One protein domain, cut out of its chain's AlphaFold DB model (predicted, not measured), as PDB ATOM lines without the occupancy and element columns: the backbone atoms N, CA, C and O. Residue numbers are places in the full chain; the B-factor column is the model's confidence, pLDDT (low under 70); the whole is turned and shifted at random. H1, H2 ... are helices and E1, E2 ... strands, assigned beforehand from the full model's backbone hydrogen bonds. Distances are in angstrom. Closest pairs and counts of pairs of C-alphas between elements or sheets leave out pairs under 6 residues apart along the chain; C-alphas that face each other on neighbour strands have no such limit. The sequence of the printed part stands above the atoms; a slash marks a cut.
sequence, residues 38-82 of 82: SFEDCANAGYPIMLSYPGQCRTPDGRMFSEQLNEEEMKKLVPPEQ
ATOM      1  N   SER A  38     114.010 -28.837   4.995       96.88
ATOM      2  CA  SER A  38     112.594 -28.536   4.802       96.88
ATOM      3  C   SER A  38     112.369 -27.330   3.888       96.88
ATOM      4  O   SER A  38     113.295 -26.582   3.559       96.88
ATOM      5  N   PHE A  39     111.111 -27.140   3.478       97.00
ATOM      6  CA  PHE A  39     110.678 -25.929   2.780       97.00
ATOM      7  C   PHE A  39     110.981 -24.678   3.612       97.00
ATOM      8  O   PHE A  39     111.544 -23.722   3.088       97.00
ATOM      9  N   GLU A  40     110.700 -24.738   4.913       96.06
ATOM     10  CA  GLU A  40     110.901 -23.642   5.858       96.06
ATOM     11  C   GLU A  40     112.385 -23.280   6.006       96.06
ATOM     12  O   GLU A  40     112.753 -22.110   5.931       96.06
ATOM     13  N   ASP A  41     113.274 -24.276   6.112       96.75
ATOM     14  CA  ASP A  41     114.724 -24.036   6.127       96.75
ATOM     15  C   ASP A  41     115.193 -23.365   4.829       96.75
ATOM     16  O   ASP A  41     116.036 -22.467   4.848       96.75
ATOM     17  N   CYS A  42     114.652 -23.804   3.689       96.88
ATOM     18  CA  CYS A  42     114.999 -23.285   2.370       96.88
ATOM     19  C   CYS A  42     114.517 -21.835   2.188       96.88
ATOM     20  O   CYS A  42     115.286 -20.982   1.732       96.88
ATOM     21  N   ALA A  43     113.284 -21.538   2.608       95.44
ATOM     22  CA  ALA A  43     112.693 -20.205   2.588       95.44
ATOM     23  C   ALA A  43     113.438 -19.243   3.527       95.44
ATOM     24  O   ALA A  43     113.849 -18.160   3.106       95.44
ATOM     25  N   ASN A  44     113.715 -19.669   4.763       95.88
ATOM     26  CA  ASN A  44     114.463 -18.881   5.748       95.88
ATOM     27  C   ASN A  44     115.931 -18.675   5.357       95.88
ATOM     28  O   ASN A  44     116.557 -17.686   5.746       95.88
ATOM     29  N   ALA A  45     116.497 -19.575   4.552       95.12
ATOM     30  CA  ALA A  45     117.806 -19.379   3.943       95.12
ATOM     31  C   ALA A  45     117.797 -18.369   2.775       95.12
ATOM     32  O   ALA A  45     118.873 -18.028   2.277       95.12
ATOM     33  N   GLY A  46     116.625 -17.863   2.374       94.69
ATOM     34  CA  GLY A  46     116.458 -16.830   1.350       94.69
ATOM     35  C   GLY A  46     116.529 -17.358  -0.082       94.69
ATOM     36  O   GLY A  46     116.862 -16.601  -0.995       94.69
ATOM     37  N   TYR A  47     116.277 -18.654  -0.289       95.50
ATOM     38  CA  TYR A  47     116.285 -19.240  -1.626       95.50
ATOM     39  C   TYR A  47     114.971 -19.008  -2.382       95.50
ATOM     40  O   TYR A  47     113.942 -18.722  -1.769       95.50
ATOM     41  N   PRO A  48     114.986 -19.117  -3.725       95.38
ATOM     42  CA  PRO A  48     113.804 -18.875  -4.538       95.38
ATOM     43  C   PRO A  48     112.654 -19.827  -4.200       95.38
ATOM     44  O   PRO A  48     112.816 -21.052  -4.243       95.38
ATOM     45  N   ILE A  49     111.486 -19.240  -3.948       96.50
ATOM     46  CA  ILE A  49     110.214 -19.943  -3.789       96.50
ATOM     47  C   ILE A  49     109.435 -19.833  -5.102       96.50
ATOM     48  O   ILE A  49     109.290 -18.753  -5.675       96.50
ATOM     49  N   MET A  50     108.943 -20.964  -5.590       93.56
ATOM     50  CA  MET A  50     108.061 -21.063  -6.743       93.56
ATOM     51  C   MET A  50     106.627 -20.772  -6.312       93.56
ATOM     52  O   MET A  50     106.129 -21.342  -5.344       93.56
ATOM     53  N   LEU A  51     105.962 -19.906  -7.077       87.75
ATOM     54  CA  LEU A  51     104.565 -19.506  -6.893       87.75
ATOM     55  C   LEU A  51     103.595 -20.596  -7.396       87.75
ATOM     56  O   LEU A  51     102.692 -20.330  -8.185       87.75
ATOM     57  N   SER A  52     103.830 -21.841  -6.989       89.25
ATOM     58  CA  SER A  52     102.936 -22.984  -7.177       89.25
ATOM     59  C   SER A  52     102.213 -23.298  -5.868       89.25
ATOM     60  O   SER A  52     102.660 -22.868  -4.808       89.25
ATOM     61  N   TYR A  53     101.130 -24.077  -5.928       91.25
ATOM     62  CA  TYR A  53     100.537 -24.674  -4.731       91.25
ATOM     63  C   TYR A  53     100.544 -26.210  -4.852       91.25
ATOM     64  O   TYR A  53      99.969 -26.729  -5.815       91.25
ATOM     65  N   PRO A  54     101.201 -26.940  -3.930       93.19
ATOM     66  CA  PRO A  54     101.973 -26.426  -2.790       93.19
ATOM     67  C   PRO A  54     103.190 -25.589  -3.209       93.19
ATOM     68  O   PRO A  54     103.727 -25.750  -4.317       93.19
ATOM     69  N   GLY A  55     103.612 -24.687  -2.318       94.94
ATOM     70  CA  GLY A  55     104.828 -23.906  -2.505       94.94
ATOM     71  C   GLY A  55     106.036 -24.826  -2.652       94.94
ATOM     72  O   GLY A  55     106.121 -25.876  -2.015       94.94
ATOM     73  N   GLN A  56     106.984 -24.457  -3.508       96.69
ATOM     74  CA  GLN A  56     108.220 -25.220  -3.678       96.69
ATOM     75  C   GLN A  56     109.425 -24.296  -3.566       96.69
ATOM     76  O   GLN A  56     109.454 -23.246  -4.192       96.69
ATOM     77  N   CYS A  57     110.442 -24.685  -2.805       96.81
ATOM     78  CA  CYS A  57     111.684 -23.934  -2.667       96.81
ATOM     79  C   CYS A  57     112.849 -24.710  -3.285       96.81
ATOM     80  O   CYS A  57     112.951 -25.928  -3.104       96.81
ATOM     81  N   ARG A  58     113.726 -24.017  -4.024       96.00
ATOM     82  CA  ARG A  58     114.857 -24.633  -4.736       96.00
ATOM     83  C   ARG A  58     116.195 -24.101  -4.243       96.00
ATOM     84  O   ARG A  58     116.467 -22.907  -4.324       96.00
ATOM     85  N   THR A  59     117.070 -25.003  -3.823       95.88
ATOM     86  CA  THR A  59     118.428 -24.667  -3.391       95.88
ATOM     87  C   THR A  59     119.416 -24.629  -4.575       95.88
ATOM     88  O   THR A  59     119.174 -25.255  -5.612       95.88
ATOM     89  N   PRO A  60     120.556 -23.915  -4.462       94.12
ATOM     90  CA  PRO A  60     121.555 -23.797  -5.534       94.12
ATOM     91  C   PRO A  60     122.231 -25.110  -5.947       94.12
ATOM     92  O   PRO A  60     122.734 -25.209  -7.061       94.12
ATOM     93  N   ASP A  61     122.251 -26.110  -5.063       93.62
ATOM     94  CA  ASP A  61     122.719 -27.475  -5.353       93.62
ATOM     95  C   ASP A  61     121.675 -28.314  -6.117       93.62
ATOM     96  O   ASP A  61     121.965 -29.435  -6.526       93.62
ATOM     97  N   GLY A  62     120.474 -27.772  -6.342       93.44
ATOM     98  CA  GLY A  62     119.424 -28.381  -7.152       93.44
ATOM     99  C   GLY A  62     118.394 -29.197  -6.377       93.44
ATOM    100  O   GLY A  62     117.474 -29.717  -7.009       93.44
ATOM    101  N   ARG A  63     118.489 -29.293  -5.044       95.62
ATOM    102  CA  ARG A  63     117.421 -29.905  -4.240       95.62
ATOM    103  C   ARG A  63     116.166 -29.030  -4.260       95.62
ATOM    104  O   ARG A  63     116.229 -27.807  -4.408       95.62
ATOM    105  N   MET A  64     115.014 -29.681  -4.140       95.81
ATOM    106  CA  MET A  64     113.709 -29.028  -4.080       95.81
ATOM    107  C   MET A  64     112.956 -29.522  -2.855       95.81
ATOM    108  O   MET A  64     112.920 -30.723  -2.586       95.81
ATOM    109  N   PHE A  65     112.349 -28.588  -2.136       96.44
ATOM    110  CA  PHE A  65     111.569 -28.853  -0.936       96.44
ATOM    111  C   PHE A  65     110.161 -28.319  -1.164       96.44
ATOM    112  O   PHE A  65     110.004 -27.146  -1.493       96.44
ATOM    113  N   SER A  66     109.153 -29.179  -1.034       96.00
ATOM    114  CA  SER A  66     107.748 -28.771  -1.134       96.00
ATOM    115  C   SER A  66     107.196 -28.456   0.249       96.00
ATOM    116  O   SER A  66     107.573 -29.099   1.231       96.00
ATOM    117  N   GLU A  67     106.313 -27.470   0.312       95.44
ATOM    118  CA  GLU A  67     105.524 -27.159   1.496       95.44
ATOM    119  C   GLU A  67     104.683 -28.376   1.899       95.44
ATOM    120  O   GLU A  67     104.091 -29.053   1.052       95.44
ATOM    121  N   GLN A  68     104.677 -28.693   3.195       94.25
ATOM    122  CA  GLN A  68     103.873 -29.792   3.718       94.25
ATOM    123  C   GLN A  68     102.447 -29.298   3.933       94.25
ATOM    124  O   GLN A  68     102.209 -28.445   4.782       94.25
ATOM    125  N   LEU A  69     101.517 -29.859   3.166       93.19
ATOM    126  CA  LEU A  69     100.093 -29.595   3.317       93.19
ATOM    127  C   LEU A  69      99.486 -30.538   4.349       93.19
ATOM    128  O   LEU A  69      99.871 -31.707   4.444       93.19
ATOM    129  N   ASN A  70      98.499 -30.047   5.090       94.25
ATOM    130  CA  ASN A  70      97.677 -30.913   5.926       94.25
ATOM    131  C   ASN A  70      96.620 -31.667   5.089       94.25
ATOM    132  O   ASN A  70      96.400 -31.386   3.910       94.25
ATOM    133  N   GLU A  71      95.941 -32.641   5.698       91.94
ATOM    134  CA  GLU A  71      94.965 -33.481   4.993       91.94
ATOM    135  C   GLU A  71      93.786 -32.678   4.412       91.94
ATOM    136  O   GLU A  71      93.274 -32.999   3.337       91.94
ATOM    137  N   GLU A  72      93.352 -31.615   5.090       91.00
ATOM    138  CA  GLU A  72      92.259 -30.764   4.613       91.00
ATOM    139  C   GLU A  72      92.665 -29.959   3.377       91.00
ATOM    140  O   GLU A  72      91.896 -29.844   2.422       91.00
ATOM    141  N   GLU A  73      93.881 -29.418   3.374       91.75
ATOM    142  CA  GLU A  73      94.469 -28.727   2.230       91.75
ATOM    143  C   GLU A  73      94.637 -29.670   1.047       91.75
ATOM    144  O   GLU A  73      94.258 -29.323  -0.069       91.75
ATOM    145  N   MET A  74      95.102 -30.895   1.291       88.88
ATOM    146  CA  MET A  74      95.189 -31.917   0.250       88.88
ATOM    147  C   MET A  74      93.818 -32.234  -0.356       88.88
ATOM    148  O   MET A  74      93.701 -32.322  -1.577       88.88
ATOM    149  N   LYS A  75      92.762 -32.351   0.461       90.00
ATOM    150  CA  LYS A  75      91.393 -32.603  -0.027       90.00
ATOM    151  C   LYS A  75      90.868 -31.485  -0.923       90.00
ATOM    152  O   LYS A  75      90.178 -31.776  -1.893       90.00
ATOM    153  N   LYS A  76      91.224 -30.222  -0.654       89.44
ATOM    154  CA  LYS A  76      90.835 -29.076  -1.502       89.44
ATOM    155  C   LYS A  76      91.453 -29.128  -2.900       89.44
ATOM    156  O   LYS A  76      90.938 -28.477  -3.805       89.44
ATOM    157  N   LEU A  77      92.549 -29.866  -3.073       86.81
ATOM    158  CA  LEU A  77      93.238 -30.002  -4.356       86.81
ATOM    159  C   LEU A  77      92.692 -31.130  -5.222       86.81
ATOM    160  O   LEU A  77      93.006 -31.172  -6.410       86.81
ATOM    161  N   VAL A  78      91.885 -32.026  -4.655       84.56
ATOM    162  CA  VAL A  78      91.220 -33.079  -5.418       84.56
ATOM    163  C   VAL A  78      90.029 -32.444  -6.142       84.56
ATOM    164  O   VAL A  78      89.120 -31.941  -5.477       84.56
ATOM    165  N   PRO A  79      90.010 -32.419  -7.490       79.00
ATOM    166  CA  PRO A  79      88.833 -31.975  -8.224       79.00
ATOM    167  C   PRO A  79      87.626 -32.827  -7.807       79.00
ATOM    168  O   PRO A  79      87.801 -34.029  -7.602       79.00
ATOM    169  N   PRO A  80      86.418 -32.249  -7.676       76.56
ATOM    170  CA  PRO A  80      85.234 -33.050  -7.397       76.56
ATOM    171  C   PRO A  80      85.103 -34.137  -8.469       76.56
ATOM    172  O   PRO A  80      85.242 -33.841  -9.659       76.56
ATOM    173  N   GLU A  81      84.884 -35.384  -8.038       69.50
ATOM    174  CA  GLU A  81      84.563 -36.491  -8.943       69.50
ATOM    175  C   GLU A  81      83.391 -36.056  -9.837       69.50
ATOM    176  O   GLU A  81      82.359 -35.605  -9.330       69.50
ATOM    177  N   GLN A  82      83.597 -36.101 -11.159       54.25
ATOM    178  CA  GLN A  82      82.556 -35.831 -12.155       54.25
ATOM    179  C   GLN A  82      81.680 -37.057 -12.376       54.25
ATOM    180  O   GLN A  82      82.250 -38.170 -12.452       54.25
TER     181      GLN A  82
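This is residues 38 to 82 of the 82 residues of an uncharacterized protein of Candidatus Roizmanbacteria bacterium RIFCSPLOWO2_01_FULL_42_14 (UniProt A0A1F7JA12). A small head, made of the two-stranded hairpin E1 and E2 with the short helix H1 packed over one face of it, lies toward one end of a long, loose outline; from E2 the chain runs away from the head to a second short helix, H2, and then into a tail at the other end. The long link between H1 and E1 bends round to the hairpin, and its residues 49 to 50 pair with residues 56 to 57 of E1. The printed part has 45 residues with two named helices and two named strands, in the order H1, E1, E2, H2; the sheet has the order E1 - E2 and is antiparallel. The class is mixed, helices and strands, with under half of the residues, 19 of the 45, in named elements. The whole is loose, with a radius of gyration of the C-alphas of 12.8 A, and a rod in outline, spanning 41 by 16 by 14 A.

Start with H1, residues 39 to 44, and look for what comes nearest to its first residue. Its closest C-alphas to E1, residues 56 to 58, are those of Phe 39 and Cys 57, 5.9 A apart. Its closest C-alphas to E2, residues 64 to 66, are those of Phe 39 and Phe 65, 4.8 A apart. E1 and E2 form a hairpin, antiparallel at 161 degrees between their directions. Look across it for N 57 and O 65, 2.8 A apart, and N 65 and O 57, 2.9 A apart, both within hydrogen-bond range. C-alphas 56 and 66 face each other at 4.4 A. Farther on you reach H2, residues 71 to 77, which is apart from H1 and from E1. In H1 and H2 every O i to N i+4 pair is within hydrogen-bond range.

Find C-alpha 39 at (110.678, -25.929, 2.780); from there H1 runs 8.5 A to C-alpha 44. E1 begins at C-alpha 56, at (108.220, -25.220, -3.678), and runs 6.7 A to C-alpha 58. E2, from C-alpha 64 to C-alpha 66, is also 6.7 A long. H2 runs 10.1 A from C-alpha 71 to C-alpha 77, at (93.238, -30.002, -4.356).

The two C-alphas farthest apart are those of Ala 45 and Gln 82, at 42.1 A. The printed part has no cut and ends at the chain's last residue, Gln 82. The link from H1 to E1 is long, with 11 residues; those from E1 to E2 and from E2 to H2 are tight. The mean pLDDT of the printed part is 91.6, and residues 81 to 82 are under 70.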